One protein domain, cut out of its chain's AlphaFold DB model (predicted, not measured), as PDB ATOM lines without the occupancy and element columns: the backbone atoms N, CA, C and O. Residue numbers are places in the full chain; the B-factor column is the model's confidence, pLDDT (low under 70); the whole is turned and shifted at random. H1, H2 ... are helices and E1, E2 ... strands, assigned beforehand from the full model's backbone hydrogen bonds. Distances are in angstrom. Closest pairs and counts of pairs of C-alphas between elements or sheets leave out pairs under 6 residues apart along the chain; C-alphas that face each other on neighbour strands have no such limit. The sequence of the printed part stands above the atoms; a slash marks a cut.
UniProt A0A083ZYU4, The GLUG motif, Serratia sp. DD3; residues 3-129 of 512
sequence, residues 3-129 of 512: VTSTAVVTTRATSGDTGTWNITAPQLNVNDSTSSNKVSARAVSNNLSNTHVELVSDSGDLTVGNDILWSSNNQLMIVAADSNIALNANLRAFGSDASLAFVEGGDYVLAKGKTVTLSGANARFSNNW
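AT A GLANCE: This is residues 3 to 129 of the 512 residues of the protein "The GLUG motif" of Serratia sp. DD3 (UniProt A0A083ZYU4). The chain winds in stacked turns as a three-sided solenoid: E2, E3 and E4 make one turn, E5, E6 and E7 the next, E8, E9 and E10 a third, and E11 begins another. At one end of the stack E1, residues 26 to 40 and H1 make a looser first turn, with H1 next to E4. The printed part has 127 residues, with one named helix and eleven named strands in the order E1, H1, E2 to E11; the class is mostly strand, though under half of the residues are in named elements. The three sides are parallel sheets, E1 E2 E5 E8 E11, E3 E6 E9 and E4 E7 E10. The whole is compact, with a radius of gyration of the C-alphas of 13.5 A, and rounded, spanning 37 by 29 by 24 A.

IN THESE COORDINATES: Residues 3 to 19 hold no named element. E1, residues 20 to 25, begins at C-alpha 20 (-17.564, 1.787, 50.903) and is 16.2 A long. H1, residues 41 to 48, measures 10.5 A. E2, residues 52 to 57, measures 17.0 A. E3 is residues 62 to 64 and E4 residues 68 to 70. E5, residues 75 to 80, measures 16.3 A. E6 is residues 85 to 87 and E7 residues 91 to 93. E8, residues 99 to 104, measures 16.5 A. E9 is residues 108 to 110 and E10 residues 116 to 118. E11, residues 124 to 127, ends at C-alpha 127 (-6.531, 12.953, 41.659).

HOW THE PARTS SIT: In the largest sheet E1 and E11 are the edge strands. Within hydrogen-bond range across its neighbour pairs are N 23 and O 54 of E1 and E2, at 2.9 A, N 55 and O 77 of E2 and E5, at 2.8 A, N 78 and O 101 of E5 and E8, at 2.9 A, and N 102 and O 126 of E8 and E11, at 2.9 A. E1, H1 and E2 form a strand-helix-strand unit, two parallel neighbour strands with a helix between, and its crossover is right-handed. H1 is on this sheet at a height of 9.8 A, over E2 and along the strands, at 14 degrees to E2 on the local plane. It only just stands at the level of the sheet E4 E7 E10, with a height of 3.6 A; the closest C-alphas of H1 and E4, Ser 45 and Leu 69, are 5.5 A apart. Within hydrogen-bond range are also N 64 and O 86 of E3 and E6, N 87 and O 109 of E6 and E9, and N 93 and O 117 of E7 and E10, each at 2.8 A, and N 92 and O 68 of E7 and E4, at 2.9 A. In H1 every O i to N i+4 pair is within range.

THE WHOLE: The C-alphas farthest apart, Thr 14 and Lys 112, are 43.6 A from each other. The printed part has no cut. The link from E1 to H1 is long, with 15 residues; the other links are tight. The mean pLDDT of the printed part is 92.7, and residues 16 and 33 to 36 are under 70.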
ATOM      1  N   VAL A   3     -31.593   8.432  44.791       86.69
ATOM      2  CA  VAL A   3     -31.369   8.278  46.239       86.69
ATOM      3  C   VAL A   3     -31.874   9.518  46.978       86.69
ATOM      4  O   VAL A   3     -31.438  10.638  46.710       86.69
ATOM      5  N   THR A   4     -32.822   9.325  47.899       86.94
ATOM      6  CA  THR A   4     -33.443  10.411  48.673       86.94
ATOM      7  C   THR A   4     -32.562  10.854  49.841       86.94
ATOM      8  O   THR A   4     -31.713  10.105  50.321       86.94
ATOM      9  N   SER A   5     -32.808  12.061  50.355       84.88
ATOM     10  CA  SER A   5     -32.056  12.670  51.466       84.88
ATOM     11  C   SER A   5     -32.098  11.892  52.789       84.88
ATOM     12  O   SER A   5     -31.288  12.148  53.679       84.88
ATOM     13  N   THR A   6     -33.035  10.952  52.932       85.81
ATOM     14  CA  THR A   6     -33.225  10.118  54.127       85.81
ATOM     15  C   THR A   6     -32.455   8.800  54.075       85.81
ATOM     16  O   THR A   6     -32.527   8.033  55.030       85.81
ATOM     17  N   ALA A   7     -31.770   8.493  52.969       86.88
ATOM     18  CA  ALA A   7     -30.989   7.269  52.857       86.88
ATOM     19  C   ALA A   7     -29.817   7.284  53.849       86.88
ATOM     20  O   ALA A   7     -29.016   8.220  53.861       86.88
ATOM     21  N   VAL A   8     -29.713   6.233  54.662       84.81
ATOM     22  CA  VAL A   8     -28.609   6.006  55.601       84.81
ATOM     23  C   VAL A   8     -28.119   4.576  55.413       84.81
ATOM     24  O   VAL A   8     -28.896   3.626  55.471       84.81
ATOM     25  N   VAL A   9     -26.824   4.443  55.184       87.25
ATOM     26  CA  VAL A   9     -26.080   3.226  54.899       87.25
ATOM     27  C   VAL A   9     -24.877   3.228  55.832       87.25
ATOM     28  O   VAL A   9     -24.118   4.191  55.913       87.25
ATOM     29  N   THR A  10     -24.711   2.134  56.564       82.94
ATOM     30  CA  THR A  10     -23.489   1.857  57.315       82.94
ATOM     31  C   THR A  10     -22.896   0.572  56.774       82.94
ATOM     32  O   THR A  10     -23.582  -0.439  56.646       82.94
ATOM     33  N   THR A  11     -21.619   0.626  56.429       86.75
ATOM     34  CA  THR A  11     -20.824  -0.518  55.967       86.75
ATOM     35  C   THR A  11     -19.958  -1.074  57.097       86.75
ATOM     36  O   THR A  11     -19.028  -1.840  56.852       86.75
ATOM     37  N   ARG A  12     -20.225  -0.645  58.338       82.31
ATOM     38  CA  ARG A  12     -19.430  -0.994  59.508       82.31
ATOM     39  C   ARG A  12     -19.616  -2.468  59.864       82.31
ATOM     40  O   ARG A  12     -20.719  -2.892  60.208       82.31
ATOM     41  N   ALA A  13     -18.526  -3.220  59.831       78.88
ATOM     42  CA  ALA A  13     -18.433  -4.559  60.380       78.88
ATOM     43  C   ALA A  13     -18.430  -4.522  61.917       78.88
ATOM     44  O   ALA A  13     -18.099  -3.518  62.548       78.88
ATOM     45  N   THR A  14     -18.750  -5.651  62.545       76.25
ATOM     46  CA  THR A  14     -18.747  -5.817  64.009       76.25
ATOM     47  C   THR A  14     -17.383  -5.557  64.657       76.25
ATOM     48  O   THR A  14     -17.344  -5.195  65.830       76.25
ATOM     49  N   SER A  15     -16.281  -5.708  63.912       74.50
ATOM     50  CA  SER A  15     -14.901  -5.407  64.330       74.50
ATOM     51  C   SER A  15     -14.533  -3.920  64.269       74.50
ATOM     52  O   SER A  15     -13.474  -3.547  64.766       74.50
ATOM     53  N   GLY A  16     -15.388  -3.068  63.693       67.62
ATOM     54  CA  GLY A  16     -15.129  -1.637  63.515       67.62
ATOM     55  C   GLY A  16     -14.607  -1.245  62.130       67.62
ATOM     56  O   GLY A  16     -14.546  -0.051  61.851       67.62
ATOM     57  N   ASP A  17     -14.309  -2.208  61.254       71.12
ATOM     58  CA  ASP A  17     -13.924  -1.939  59.862       71.12
ATOM     59  C   ASP A  17     -15.106  -1.345  59.084       71.12
ATOM     60  O   ASP A  17     -16.232  -1.823  59.215       71.12
ATOM     61  N   THR A  18     -14.887  -0.316  58.269       74.25
ATOM     62  CA  THR A  18     -15.933   0.295  57.430       74.25
ATOM     63  C   THR A  18     -15.635   0.070  55.955       74.25
ATOM     64  O   THR A  18     -14.558   0.419  55.485       74.25
ATOM     65  N   GLY A  19     -16.591  -0.501  55.219       85.88
ATOM     66  CA  GLY A  19     -16.538  -0.584  53.757       85.88
ATOM     67  C   GLY A  19     -16.922   0.727  53.053       85.88
ATOM     68  O   GLY A  19     -17.033   1.783  53.676       85.88
ATOM     69  N   THR A  20     -17.192   0.641  51.750       92.50
ATOM     70  CA  THR A  20     -17.564   1.787  50.903       92.50
ATOM     71  C   THR A  20     -19.013   1.678  50.442       92.50
ATOM     72  O   THR A  20     -19.450   0.622  49.984       92.50
ATOM     73  N   TRP A  21     -19.771   2.772  50.544       95.06
ATOM     74  CA  TRP A  21     -21.066   2.893  49.882       95.06
ATOM     75  C   TRP A  21     -20.858   3.405  48.456       95.06
ATOM     76  O   TRP A  21     -20.628   4.595  48.253       95.06
ATOM     77  N   ASN A  22     -20.914   2.488  47.491       95.12
ATOM     78  CA  ASN A  22     -20.746   2.783  46.072       95.12
ATOM     79  C   ASN A  22     -22.106   3.068  45.400       95.12
ATOM     80  O   ASN A  22     -23.083   2.338  45.610       95.12
ATOM     81  N   ILE A  23     -22.166   4.148  44.620       94.31
ATOM     82  CA  ILE A  23     -23.339   4.584  43.861       94.31
ATOM     83  C   ILE A  23     -22.924   4.838  42.414       94.31
ATOM     84  O   ILE A  23     -22.169   5.770  42.149       94.31
ATOM     85  N   THR A  24     -23.503   4.082  41.483       94.44
ATOM     86  CA  THR A  24     -23.188   4.176  40.052       94.44
ATOM     87  C   THR A  24     -24.407   4.567  39.218       94.44
ATOM     88  O   THR A  24     -25.516   4.059  39.428       94.44
ATOM     89  N   ALA A  25     -24.210   5.459  38.247       92.06
ATOM     90  CA  ALA A  25     -25.183   5.773  37.204       92.06
ATOM     91  C   ALA A  25     -24.477   6.182  35.893       92.06
ATOM     92  O   ALA A  25     -23.349   6.651  35.946       92.06
ATOM     93  N   PRO A  26     -25.139   6.108  34.720       88.75
ATOM     94  CA  PRO A  26     -24.534   6.550  33.454       88.75
ATOM     95  C   PRO A  26     -24.101   8.026  33.447       88.75
ATOM     96  O   PRO A  26     -23.056   8.371  32.912       88.75
ATOM     97  N   GLN A  27     -24.912   8.892  34.058       90.44
ATOM     98  CA  GLN A  27     -24.584  10.290  34.335       90.44
ATOM     99  C   GLN A  27     -25.092  10.615  35.737       90.44
ATOM    100  O   GLN A  27     -26.310  10.683  35.944       90.44
ATOM    101  N   LEU A  28     -24.185  10.757  36.703       93.69
ATOM    102  CA  LEU A  28     -24.551  10.945  38.106       93.69
ATOM    103  C   LEU A  28     -24.615  12.431  38.483       93.69
ATOM    104  O   LEU A  28     -23.653  13.181  38.332       93.69
ATOM    105  N   ASN A  29     -25.757  12.845  39.035       93.56
ATOM    106  CA  ASN A  29     -25.971  14.199  39.534       93.56
ATOM    107  C   ASN A  29     -26.121  14.193  41.059       93.56
ATOM    108  O   ASN A  29     -27.092  13.658  41.598       93.56
ATOM    109  N   VAL A  30     -25.192  14.822  41.773       94.62
ATOM    110  CA  VAL A  30     -25.321  15.052  43.214       94.62
ATOM    111  C   VAL A  30     -26.123  16.325  43.429       94.62
ATOM    112  O   VAL A  30     -25.584  17.433  43.405       94.62
ATOM    113  N   ASN A  31     -27.438  16.179  43.569       88.00
ATOM    114  CA  ASN A  31     -28.346  17.301  43.740       88.00
ATOM    115  C   ASN A  31     -29.544  16.956  44.631       88.00
ATOM    116  O   ASN A  31     -29.969  15.807  44.754       88.00
ATOM    117  N   ASP A  32     -30.117  17.986  45.241       78.62
ATOM    118  CA  ASP A  32     -31.332  17.876  46.052       78.62
ATOM    119  C   ASP A  32     -32.610  18.202  45.245       78.62
ATOM    120  O   ASP A  32     -33.715  18.210  45.790       78.62
ATOM    121  N   SER A  33     -32.481  18.433  43.931       69.56
ATOM    122  CA  SER A  33     -33.582  18.757  43.006       69.56
ATOM    123  C   SER A  33     -34.274  17.501  42.448       69.56
ATOM    124  O   SER A  33     -33.970  16.384  42.847       69.56
ATOM    125  N   THR A  34     -35.252  17.632  41.543       63.88
ATOM    126  CA  THR A  34     -36.047  16.510  40.990       63.88
ATOM    127  C   THR A  34     -35.439  15.824  39.756       63.88
ATOM    128  O   THR A  34     -36.176  15.152  39.036       63.88
ATOM    129  N   SER A  35     -34.138  15.969  39.471       63.28
ATOM    130  CA  SER A  35     -33.544  15.339  38.279       63.28
ATOM    131  C   SER A  35     -33.589  13.803  38.332       63.28
ATOM    132  O   SER A  35     -33.709  13.194  39.399       63.28
ATOM    133  N   SER A  36     -33.488  13.164  37.165       67.38
ATOM    134  CA  SER A  36     -33.167  11.739  37.052       67.38
ATOM    135  C   SER A  36     -31.689  11.491  37.391       67.38
ATOM    136  O   SER A  36     -30.879  12.419  37.377       67.38
ATOM    137  N   ASN A  37     -31.346  10.234  37.705       77.06
ATOM    138  CA  ASN A  37     -29.976   9.785  38.005       77.06
ATOM    139  C   ASN A  37     -29.287  10.625  39.081       77.06
ATOM    140  O   ASN A  37     -28.184  11.138  38.887       77.06
ATOM    141  N   LYS A  38     -29.977  10.778  40.213       87.12
ATOM    142  CA  LYS A  38     -29.519  11.630  41.302       87.12
ATOM    143  C   LYS A  38     -29.209  10.890  42.589       87.12
ATOM    144  O   LYS A  38     -29.870   9.912  42.956       87.12
ATOM    145  N   VAL A  39     -28.282  11.476  43.329       93.62
ATOM    146  CA  VAL A  39     -28.102  11.252  44.759       93.62
ATOM    147  C   VAL A  39     -28.220  12.592  45.477       93.62
ATOM    148  O   VAL A  39     -27.608  13.575  45.078       93.62
ATOM    149  N   SER A  40     -29.026  12.643  46.536       93.81
ATOM    150  CA  SER A  40     -29.113  13.841  47.374       93.81
ATOM    151  C   SER A  40     -27.758  14.170  48.009       93.81
ATOM    152  O   SER A  40     -27.135  13.300  48.621       93.81
ATOM    153  N   ALA A  41     -27.328  15.433  47.942       94.44
ATOM    154  CA  ALA A  41     -26.100  15.895  48.597       94.44
ATOM    155  C   ALA A  41     -26.189  15.734  50.123       94.44
ATOM    156  O   ALA A  41     -25.220  15.359  50.793       94.44
ATOM    157  N   ARG A  42     -27.398  15.916  50.675       93.62
ATOM    158  CA  ARG A  42     -27.690  15.613  52.081       93.62
ATOM    159  C   ARG A  42     -27.541  14.125  52.398       93.62
ATOM    160  O   ARG A  42     -27.003  13.796  53.451       93.62
ATOM    161  N   ALA A  43     -27.981  13.232  51.509       94.44
ATOM    162  CA  ALA A  43     -27.757  11.798  51.697       94.44
ATOM    163  C   ALA A  43     -26.259  11.478  51.713       94.44
ATOM    164  O   ALA A  43     -25.800  10.801  52.627       94.44
ATOM    165  N   VAL A  44     -25.482  12.013  50.768       96.94
ATOM    166  CA  VAL A  44     -24.020  11.829  50.732       96.94
ATOM    167  C   VAL A  44     -23.382  12.297  52.043       96.94
ATOM    168  O   VAL A  44     -22.690  11.519  52.693       96.94
ATOM    169  N   SER A  45     -23.701  13.512  52.499       96.12
ATOM    170  CA  SER A  45     -23.180  14.090  53.750       96.12
ATOM    171  C   SER A  45     -23.523  13.241  54.990       96.12
ATOM    172  O   SER A  45     -22.666  12.963  55.834       96.12
ATOM    173  N   ASN A  46     -24.767  12.759  55.092       94.50
ATOM    174  CA  ASN A  46     -25.200  11.884  56.190       94.50
ATOM    175  C   ASN A  46     -24.433  10.553  56.203       94.50
ATOM    176  O   ASN A  46     -24.065  10.046  57.264       94.50
ATOM    177  N   ASN A  47     -24.189   9.977  55.028       95.56
ATOM    178  CA  ASN A  47     -23.488   8.702  54.907       95.56
ATOM    179  C   ASN A  47     -21.992   8.848  55.148       95.56
ATOM    180  O   ASN A  47     -21.420   8.023  55.858       95.56
ATOM    181  N   LEU A  48     -21.390   9.952  54.703       96.56
ATOM    182  CA  LEU A  48     -20.015  10.297  55.048       96.56
ATOM    183  C   LEU A  48     -19.814  10.400  56.560       96.56
ATOM    184  O   LEU A  48     -18.717  10.143  57.027       96.56
ATOM    185  N   SER A  49     -20.842  10.657  57.372       93.44
ATOM    186  CA  SER A  49     -20.705  10.601  58.840       93.44
ATOM    187  C   SER A  49     -20.436   9.186  59.387       93.44
ATOM    188  O   SER A  49     -19.991   9.049  60.522       93.44
ATOM    189  N   ASN A  50     -20.685   8.130  58.602       90.25
ATOM    190  CA  ASN A  50     -20.667   6.737  59.060       90.25
ATOM    191  C   ASN A  50     -19.768   5.799  58.239       90.25
ATOM    192  O   ASN A  50     -19.239   4.846  58.811       90.25
ATOM    193  N   THR A  51     -19.616   6.049  56.936       94.75
ATOM    194  CA  THR A  51     -18.916   5.196  55.963       94.75
ATOM    195  C   THR A  51     -18.166   6.033  54.925       94.75
ATOM    196  O   THR A  51     -18.488   7.204  54.717       94.75
ATOM    197  N   HIS A  52     -17.211   5.417  54.222       96.19
ATOM    198  CA  HIS A  52     -16.707   5.930  52.947       96.19
ATOM    199  C   HIS A  52     -17.829   5.936  51.900       96.19
ATOM    200  O   HIS A  52     -18.708   5.064  51.930       96.19
ATOM    201  N   VAL A  53     -17.797   6.903  50.983       98.06
ATOM    202  CA  VAL A  53     -18.763   7.043  49.886       98.06
ATOM    203  C   VAL A  53     -18.019   7.156  48.564       98.06
ATOM    204  O   VAL A  53     -17.096   7.957  48.441       98.06
ATOM    205  N   GLU A  54     -18.455   6.384  47.575       97.81
ATOM    206  CA  GLU A  54     -17.943   6.418  46.209       97.81
ATOM    207  C   GLU A  54     -19.089   6.712  45.241       97.81
ATOM    208  O   GLU A  54     -20.124   6.043  45.249       97.81
ATOM    209  N   LEU A  55     -18.908   7.747  44.428       97.69
ATOM    210  CA  LEU A  55     -19.874   8.235  43.455       97.69
ATOM    211  C   LEU A  55     -19.298   8.032  42.057       97.69
ATOM    212  O   LEU A  55     -18.244   8.582  41.760       97.69
ATOM    213  N   VAL A  56     -19.990   7.271  41.211       97.25
ATOM    214  CA  VAL A  56     -19.487   6.841  39.903       97.25
ATOM    215  C   VAL A  56     -20.439   7.249  38.784       97.25
ATOM    216  O   VAL A  56     -21.643   6.970  38.827       97.25
ATOM    217  N   SER A  57     -19.875   7.908  37.775       95.12
ATOM    218  CA  SER A  57     -20.510   8.231  36.506       95.12
ATOM    219  C   SER A  57     -19.836   7.447  35.375       95.12
ATOM    220  O   SER A  57     -18.653   7.657  35.117       95.12
ATOM    221  N   ASP A  58     -20.573   6.544  34.719       90.81
ATOM    222  CA  ASP A  58     -19.990   5.573  33.770       90.81
ATOM    223  C   ASP A  58     -19.838   6.097  32.332       90.81
ATOM    224  O   ASP A  58     -19.069   5.539  31.559       90.81
ATOM    225  N   SER A  59     -20.621   7.096  31.911       87.62
ATOM    226  CA  SER A  59     -20.656   7.517  30.498       87.62
ATOM    227  C   SER A  59     -20.903   9.012  30.276       87.62
ATOM    228  O   SER A  59     -21.153   9.435  29.150       87.62
ATOM    229  N   GLY A  60     -20.917   9.821  31.333       89.81
ATOM    230  CA  GLY A  60     -21.187  11.255  31.259       89.81
ATOM    231  C   GLY A  60     -20.595  11.998  32.445       89.81
ATOM    232  O   GLY A  60     -20.107  11.366  33.382       89.81
ATOM    233  N   ASP A  61     -20.616  13.327  32.413       93.44
ATOM    234  CA  ASP A  61     -20.034  14.134  33.490       93.44
ATOM    235  C   ASP A  61     -20.694  13.830  34.840       93.44
ATOM    236  O   ASP A  61     -21.922  13.704  34.941       93.44
ATOM    237  N   LEU A  62     -19.885  13.774  35.896       96.69
ATOM    238  CA  LEU A  62     -20.395  13.750  37.259       96.69
ATOM    239  C   LEU A  62     -20.539  15.186  37.751       96.69
ATOM    240  O   LEU A  62     -19.554  15.905  37.901       96.69
ATOM    241  N   THR A  63     -21.770  15.611  38.032       95.94
ATOM    242  CA  THR A  63     -22.037  16.974  38.513       95.94
ATOM    243  C   THR A  63     -22.325  16.991  40.007       95.94
ATOM    244  O   THR A  63     -23.270  16.350  40.468       95.94
ATOM    245  N   VAL A  64     -21.582  17.800  40.759       97.00
ATOM    246  CA  VAL A  64     -21.901  18.151  42.147       97.00
ATOM    247  C   VAL A  64     -22.627  19.491  42.167       97.00
ATOM    248  O   VAL A  64     -22.012  20.547  42.054       97.00
ATOM    249  N   GLY A  65     -23.955  19.450  42.272       95.25
ATOM    250  CA  GLY A  65     -24.828  20.625  42.180       95.25
ATOM    251  C   GLY A  65     -25.206  21.266  43.518       95.25
ATOM    252  O   GLY A  65     -25.677  22.400  43.535       95.25
ATOM    253  N   ASN A  66     -25.013  20.568  44.639       95.69
ATOM    254  CA  ASN A  66     -25.289  21.074  45.985       95.69
ATOM    255  C   ASN A  66     -24.122  20.776  46.932       95.69
ATOM    256  O   ASN A  66     -23.384  19.817  46.720       95.69
ATOM    257  N   ASP A  67     -23.959  21.619  47.958       96.94
ATOM    258  CA  ASP A  67     -22.834  21.535  48.894       96.94
ATOM    259  C   ASP A  67     -22.804  20.170  49.601       96.94
ATOM    260  O   ASP A  67     -23.837  19.670  50.058       96.94
ATOM    261  N   ILE A  68     -21.606  19.598  49.742       98.00
ATOM    262  CA  ILE A  68     -21.364  18.379  50.522       98.00
ATOM    263  C   ILE A  68     -20.431  18.725  51.677       98.00
ATOM    264  O   ILE A  68     -19.378  19.337  51.491       98.00
ATOM    265  N   LEU A  69     -20.832  18.322  52.878       97.25
ATOM    266  CA  LEU A  69     -20.165  18.628  54.137       97.25
ATOM    267  C   LEU A  69     -19.966  17.335  54.922       97.25
ATOM    268  O   LEU A  69     -20.925  16.589  55.128       97.25
ATOM    269  N   TRP A  70     -18.762  17.111  55.442       97.94
ATOM    270  CA  TRP A  70     -18.531  16.054  56.420       97.94
ATOM    271  C   TRP A  70     -17.402  16.391  57.396       97.94
ATOM    272  O   TRP A  70     -16.447  17.094  57.071       97.94
ATOM    273  N   SER A  71     -17.522  15.877  58.620       97.44
ATOM    274  CA  SER A  71     -16.546  16.084  59.705       97.44
ATOM    275  C   SER A  71     -15.947  14.778  60.233       97.44
ATOM    276  O   SER A  71     -15.173  14.794  61.183       97.44
ATOM    277  N   SER A  72     -16.322  13.641  59.649       96.94
ATOM    278  CA  SER A  72     -15.704  12.343  59.921       96.94
ATOM    279  C   SER A  72     -14.380  12.204  59.164       96.94
ATOM    280  O   SER A  72     -14.087  12.977  58.254       96.94
ATOM    281  N   ASN A  73     -13.628  11.149  59.472       96.62
ATOM    282  CA  ASN A  73     -12.403  10.782  58.754       96.62
ATOM    283  C   ASN A  73     -12.667   9.932  57.498       96.62
ATOM    284  O   ASN A  73     -11.758   9.297  56.969       96.62
ATOM    285  N   ASN A  74     -13.917   9.880  57.034       96.31
ATOM    286  CA  ASN A  74     -14.285   9.065  55.884       96.31
ATOM    287  C   ASN A  74     -13.884   9.734  54.563       96.31
ATOM    288  O   ASN A  74     -13.701  10.954  54.480       96.31
ATOM    289  N   GLN A  75     -13.777   8.898  53.531       97.25
ATOM    290  CA  GLN A  75     -13.447   9.312  52.171       97.25
ATOM    291  C   GLN A  75     -14.712   9.609  51.374       97.25
ATOM    292  O   GLN A  75     -15.650   8.806  51.394       97.25
ATOM    293  N   LEU A  76     -14.682  10.702  50.615       98.62
ATOM    294  CA  LEU A  76     -15.517  10.874  49.432       98.62
ATOM    295  C   LEU A  76     -14.668  10.615  48.184       98.62
ATOM    296  O   LEU A  76     -13.677  11.305  47.959       98.62
ATOM    297  N   MET A  77     -15.060   9.638  47.376       98.44
ATOM    298  CA  MET A  77     -14.459   9.365  46.074       98.44
ATOM    299  C   MET A  77     -15.455   9.711  44.968       98.44
ATOM    300  O   MET A  77     -16.620   9.319  45.033       98.44
ATOM    301  N   ILE A  78     -15.008  10.477  43.975       98.50
ATOM    302  CA  ILE A  78     -15.810  10.920  42.833       98.50
ATOM    303  C   ILE A  78     -15.136  10.421  41.557       98.50
ATOM    304  O   ILE A  78     -13.984  10.757  41.293       98.50
ATOM    305  N   VAL A  79     -15.863   9.620  40.781       98.12
ATOM    306  CA  VAL A  79     -15.357   8.903  39.611       98.12
ATOM    307  C   VAL A  79     -16.169   9.285  38.379       98.12
ATOM    308  O   VAL A  79     -17.379   9.080  38.326       98.12
ATOM    309  N   ALA A  80     -15.477   9.828  37.388       96.94
ATOM    310  CA  ALA A  80     -15.955  10.191  36.062       96.94
ATOM    311  C   ALA A  80     -14.868   9.776  35.052       96.94
ATOM    312  O   ALA A  80     -14.232  10.608  34.415       96.94
ATOM    313  N   ALA A  81     -14.567   8.474  34.993       90.75
ATOM    314  CA  ALA A  81     -13.333   7.957  34.388       90.75
ATOM    315  C   ALA A  81     -13.186   8.236  32.879       90.75
ATOM    316  O   ALA A  81     -12.066   8.248  32.382       90.75
ATOM    317  N   ASP A  82     -14.295   8.497  32.183       92.25
ATOM    318  CA  ASP A  82     -14.338   8.814  30.750       92.25
ATOM    319  C   ASP A  82     -14.906  10.227  30.479       92.25
ATOM    320  O   ASP A  82     -15.320  10.541  29.360       92.25
ATOM    321  N   SER A  83     -15.006  11.080  31.507       94.69
ATOM    322  CA  SER A  83     -15.695  12.378  31.443       94.69
ATOM    323  C   SER A  83     -15.162  13.380  32.482       94.69
ATOM    324  O   SER A  83     -14.122  13.159  33.105       94.69
ATOM    325  N   ASN A  84     -15.839  14.523  32.645       96.38
ATOM    326  CA  ASN A  84     -15.428  15.562  33.586       96.38
ATOM    327  C   ASN A  84     -16.127  15.422  34.944       96.38
ATOM    328  O   ASN A  84     -17.259  14.940  35.057       96.38
ATOM    329  N   ILE A  85     -15.482  15.959  35.979       98.31
ATOM    330  CA  ILE A  85     -16.121  16.228  37.272       98.31
ATOM    331  C   ILE A  85     -16.486  17.715  37.324       98.31
ATOM    332  O   ILE A  85     -15.610  18.568  37.416       98.31
ATOM    333  N   ALA A  86     -17.777  18.044  37.309       97.38
ATOM    334  CA  ALA A  86     -18.261  19.421  37.404       97.38
ATOM    335  C   ALA A  86     -18.642  19.774  38.852       97.38
ATOM    336  O   ALA A  86     -19.681  19.353  39.367       97.38
ATOM    337  N   LEU A  87     -17.815  20.578  39.518       97.88
ATOM    338  CA  LEU A  87     -18.024  21.044  40.889       97.88
ATOM    339  C   LEU A  87     -18.756  22.393  40.888       97.88
ATOM    340  O   LEU A  87     -18.154  23.464  40.972       97.88
ATOM    341  N   ASN A  88     -20.086  22.336  40.836       97.00
ATOM    342  CA  ASN A  88     -20.972  23.505  40.888       97.00
ATOM    343  C   ASN A  88     -21.347  23.918  42.326       97.00
ATOM    344  O   ASN A  88     -22.164  24.820  42.533       97.00
ATOM    345  N   ALA A  89     -20.750  23.275  43.328       97.06
ATOM    346  CA  ALA A  89     -21.005  23.496  44.743       97.06
ATOM    347  C   ALA A  89     -19.739  23.294  45.583       97.06
ATOM    348  O   ALA A  89     -18.721  22.815  45.088       97.06
ATOM    349  N   ASN A  90     -19.800  23.676  46.859       98.25
ATOM    350  CA  ASN A  90     -18.662  23.535  47.759       98.25
ATOM    351  C   ASN A  90     -18.548  22.100  48.278       98.25
ATOM    352  O   ASN A  90     -19.545  21.490  48.672       98.25
ATOM    353  N   LEU A  91     -17.318  21.604  48.373       98.50
ATOM    354  CA  LEU A  91     -16.991  20.375  49.095       98.50
ATOM    355  C   LEU A  91     -16.217  20.754  50.354       98.50
ATOM    356  O   LEU A  91     -15.205  21.442  50.258       98.50
ATOM    357  N   ARG A  92     -16.686  20.349  51.537       98.44
ATOM    358  CA  ARG A  92     -16.052  20.733  52.805       98.44
ATOM    359  C   ARG A  92     -15.837  19.538  53.730       98.44
ATOM    360  O   ARG A  92     -16.794  19.001  54.290       98.44
ATOM    361  N   ALA A  93     -14.568  19.192  53.924       98.38
ATOM    362  CA  ALA A  93     -14.093  18.157  54.829       98.38
ATOM    363  C   ALA A  93     -13.412  18.778  56.062       98.38
ATOM    364  O   ALA A  93     -12.473  19.575  55.942       98.38
ATOM    365  N   PHE A  94     -13.872  18.390  57.253       97.81
ATOM    366  CA  PHE A  94     -13.377  18.907  58.539       97.81
ATOM    367  C   PHE A  94     -12.772  17.836  59.456       97.81
ATOM    368  O   PHE A  94     -12.193  18.180  60.484       97.81
ATOM    369  N   GLY A  95     -12.923  16.549  59.128       97.94
ATOM    370  CA  GLY A  95     -12.315  15.472  59.914       97.94
ATOM    371  C   GLY A  95     -10.794  15.519  59.827       97.94
ATOM    372  O   GLY A  95     -10.256  15.853  58.772       97.94
ATOM    373  N   SER A  96     -10.103  15.173  60.917       98.00
ATOM    374  CA  SER A  96      -8.637  15.232  61.008       98.00
ATOM    375  C   SER A  96      -7.945  14.475  59.883       98.00
ATOM    376  O   SER A  96      -6.936  14.949  59.381       98.00
ATOM    377  N   ASP A  97      -8.512  13.339  59.475       97.56
ATOM    378  CA  ASP A  97      -7.962  12.433  58.462       97.56
ATOM    379  C   ASP A  97      -8.928  12.244  57.282       97.56
ATOM    380  O   ASP A  97      -8.845  11.251  56.556       97.56
ATOM    381  N   ALA A  98      -9.876  13.172  57.114       97.81
ATOM    382  CA  ALA A  98     -10.839  13.140  56.022       97.81
ATOM    383  C   ALA A  98     -10.131  13.143  54.662       97.81
ATOM    384  O   ALA A  98      -9.108  13.808  54.483       97.81
ATOM    385  N   SER A  99     -10.687  12.429  53.685       97.94
ATOM    386  CA  SER A  99     -10.072  12.340  52.361       97.94
ATOM    387  C   SER A  99     -11.054  12.585  51.225       97.94
ATOM    388  O   SER A  99     -12.241  12.262  51.307       97.94
ATOM    389  N   LEU A 100     -10.536  13.181  50.156       98.75
ATOM    390  CA  LEU A 100     -11.240  13.417  48.907       98.75
ATOM    391  C   LEU A 100     -10.407  12.840  47.765       98.75
ATOM    392  O   LEU A 100      -9.225  13.151  47.652       98.75
ATOM    393  N   ALA A 101     -11.021  12.006  46.937       98.69
ATOM    394  CA  ALA A 101     -10.364  11.402  45.787       98.69
ATOM    395  C   ALA A 101     -11.167  11.681  44.520       98.69
ATOM    396  O   ALA A 101     -12.377  11.450  44.484       98.69
ATOM    397  N   PHE A 102     -10.486  12.157  43.485       98.56
ATOM    398  CA  PHE A 102     -11.026  12.295  42.140       98.56
ATOM    399  C   PHE A 102     -10.405  11.246  41.220       98.56
ATOM    400  O   PHE A 102      -9.214  10.945  41.310       98.56
ATOM    401  N   VAL A 103     -11.231  10.681  40.346       97.94
ATOM    402  CA  VAL A 103     -10.803   9.871  39.207       97.94
ATOM    403  C   VAL A 103     -11.552  10.397  37.993       97.94
ATOM    404  O   VAL A 103     -12.764  10.222  37.895       97.94
ATOM    405  N   GLU A 104     -10.850  11.085  37.107       96.62
ATOM    406  CA  GLU A 104     -11.413  11.789  35.957       96.62
ATOM    407  C   GLU A 104     -10.665  11.428  34.670       96.62
ATOM    408  O   GLU A 104      -9.458  11.183  34.694       96.62
ATOM    409  N   GLY A 105     -11.410  11.336  33.565       94.31
ATOM    410  CA  GLY A 105     -10.848  11.123  32.228       94.31
ATOM    411  C   GLY A 105     -10.628  12.414  31.436       94.31
ATOM    412  O   GLY A 105      -9.935  12.390  30.418       94.31
ATOM    413  N   GLY A 106     -11.253  13.512  31.869       93.81
ATOM    414  CA  GLY A 106     -11.169  14.838  31.257       93.81
ATOM    415  C   GLY A 106     -10.444  15.847  32.150       93.81
ATOM    416  O   GLY A 106      -9.229  16.001  32.065       93.81
ATOM    417  N   ASP A 107     -11.211  16.598  32.943       94.88
ATOM    418  CA  ASP A 107     -10.705  17.458  34.019       94.88
ATOM    419  C   ASP A 107     -11.736  17.508  35.165       94.88
ATOM    420  O   ASP A 107     -12.923  17.198  34.992       94.88
ATOM    421  N   TYR A 108     -11.314  17.972  36.340       96.50
ATOM    422  CA  TYR A 108     -12.250  18.492  37.335       96.50
ATOM    423  C   TYR A 108     -12.398  20.004  37.149       96.50
ATOM    424  O   TYR A 108     -11.420  20.748  37.156       96.50
ATOM    425  N   VAL A 109     -13.627  20.483  37.004       96.44
ATOM    426  CA  VAL A 109     -13.936  21.895  36.754       96.44
ATOM    427  C   VAL A 109     -14.627  22.474  37.975       96.44
ATOM    428  O   VAL A 109     -15.688  22.005  38.385       96.44
ATOM    429  N   LEU A 110     -14.026  23.506  38.563       96.75
ATOM    430  CA  LEU A 110     -14.587  24.220  39.701       96.75
ATOM    431  C   LEU A 110     -15.355  25.445  39.206       96.75
ATOM    432  O   LEU A 110     -14.792  26.319  38.552       96.75
ATOM    433  N   ALA A 111     -16.649  25.526  39.511       96.38
ATOM    434  CA  ALA A 111     -17.432  26.695  39.132       96.38
ATOM    435  C   ALA A 111     -16.950  27.954  39.875       96.38
ATOM    436  O   ALA A 111     -16.512  27.893  41.027       96.38
ATOM    437  N   LYS A 112     -17.093  29.124  39.235       92.94
ATOM    438  CA  LYS A 112     -16.667  30.417  39.792       92.94
ATOM    439  C   LYS A 112     -17.198  30.623  41.218       92.94
ATOM    440  O   LYS A 112     -18.401  30.541  41.469       92.94
ATOM    441  N   GLY A 113     -16.287  30.927  42.142       93.38
ATOM    442  CA  GLY A 113     -16.597  31.189  43.550       93.38
ATOM    443  C   GLY A 113     -16.934  29.947  44.383       93.38
ATOM    444  O   GLY A 113     -17.398  30.096  45.513       93.38
ATOM    445  N   LYS A 114     -16.748  28.733  43.849       97.50
ATOM    446  CA  LYS A 114     -16.833  27.487  44.621       97.50
ATOM    447  C   LYS A 114     -15.464  27.094  45.144       97.50
ATOM    448  O   LYS A 114     -14.445  27.457  44.567       97.50
ATOM    449  N   THR A 115     -15.462  26.353  46.245       98.00
ATOM    450  CA  THR A 115     -14.238  25.955  46.945       98.00
ATOM    451  C   THR A 115     -14.290  24.495  47.368       98.00
ATOM    452  O   THR A 115     -15.337  24.010  47.814       98.00
ATOM    453  N   VAL A 116     -13.139  23.830  47.333       98.75
ATOM    454  CA  VAL A 116     -12.916  22.577  48.062       98.75
ATOM    455  C   VAL A 116     -12.086  22.885  49.308       98.75
ATOM    456  O   VAL A 116     -11.000  23.449  49.217       98.75
ATOM    457  N   THR A 117     -12.605  22.523  50.479       98.62
ATOM    458  CA  THR A 117     -11.948  22.714  51.778       98.62
ATOM    459  C   THR A 117     -11.600  21.359  52.386       98.62
ATOM    460  O   THR A 117     -12.479  20.519  52.575       98.62
ATOM    461  N   LEU A 118     -10.329  21.173  52.735       98.44
ATOM    462  CA  LEU A 118      -9.737  19.993  53.367       98.44
ATOM    463  C   LEU A 118      -8.973  20.434  54.625       98.44
ATOM    464  O   LEU A 118      -7.750  20.386  54.683       98.44
ATOM    465  N   SER A 119      -9.706  20.924  55.622       97.50
ATOM    466  CA  SER A 119      -9.138  21.649  56.777       97.50
ATOM    467  C   SER A 119      -8.591  20.764  57.907       97.50
ATOM    468  O   SER A 119      -8.020  21.274  58.870       97.50
ATOM    469  N   GLY A 120      -8.775  19.445  57.819       97.62
ATOM    470  CA  GLY A 120      -8.222  18.498  58.787       97.62
ATOM    471  C   GLY A 120      -6.695  18.451  58.739       97.62
ATOM    472  O   GLY A 120      -6.110  18.500  57.660       97.62
ATOM    473  N   ALA A 121      -6.053  18.305  59.901       96.44
ATOM    474  CA  ALA A 121      -4.591  18.339  60.035       96.44
ATOM    475  C   ALA A 121      -3.845  17.312  59.156       96.44
ATOM    476  O   ALA A 121      -2.742  17.590  58.701       96.44
ATOM    477  N   ASN A 122      -4.458  16.154  58.900       97.56
ATOM    478  CA  ASN A 122      -3.949  15.084  58.039       97.56
ATOM    479  C   ASN A 122      -4.918  14.797  56.880       97.56
ATOM    480  O   ASN A 122      -5.018  13.653  56.414       97.56
ATOM    481  N   ALA A 123      -5.700  15.796  56.462       98.19
ATOM    482  CA  ALA A 123      -6.622  15.628  55.353       98.19
ATOM    483  C   ALA A 123      -5.856  15.234  54.082       98.19
ATOM    484  O   ALA A 123      -4.721  15.660  53.865       98.19
ATOM    485  N   ARG A 124      -6.475  14.399  53.246       98.56
ATOM    486  CA  ARG A 124      -5.836  13.839  52.048       98.56
ATOM    487  C   ARG A 124      -6.602  14.202  50.791       98.56
ATOM    488  O   ARG A 124      -7.832  14.151  50.773       98.56
ATOM    489  N   PHE A 125      -5.857  14.507  49.739       98.81
ATOM    490  CA  PHE A 125      -6.389  14.683  48.399       98.81
ATOM    491  C   PHE A 125      -5.629  13.800  47.422       98.81
ATOM    492  O   PHE A 125      -4.398  13.760  47.458       98.81
ATOM    493  N   SER A 126      -6.357  13.142  46.529       98.69
ATOM    494  CA  SER A 126      -5.771  12.503  45.359       98.69
ATOM    495  C   SER A 126      -6.584  12.807  44.107       98.69
ATOM    496  O   SER A 126      -7.807  12.949  44.160       98.69
ATOM    497  N   ASN A 127      -5.897  12.916  42.973       98.31
ATOM    498  CA  ASN A 127      -6.531  12.953  41.659       98.31
ATOM    499  C   ASN A 127      -5.858  11.925  40.756       98.31
ATOM    500  O   ASN A 127      -4.632  11.921  40.662       98.31
ATOM    501  N   ASN A 128      -6.639  11.061  40.112       97.06
ATOM    502  CA  ASN A 128      -6.142   9.991  39.247       97.06
ATOM    503  C   ASN A 128      -5.050   9.151  39.919       97.06
ATOM    504  O   ASN A 128      -4.005   8.865  39.340       97.06
ATOM    505  N   TRP A 129      -5.315   8.766  41.173       96.19
ATOM    506  CA  TRP A 129      -4.428   7.944  42.012       96.19
ATOM    507  C   TRP A 129      -3.088   8.600  42.373       96.19
ATOM    508  O   TRP A 129      -2.266   7.974  43.038       96.19
TER     509      TRP A 129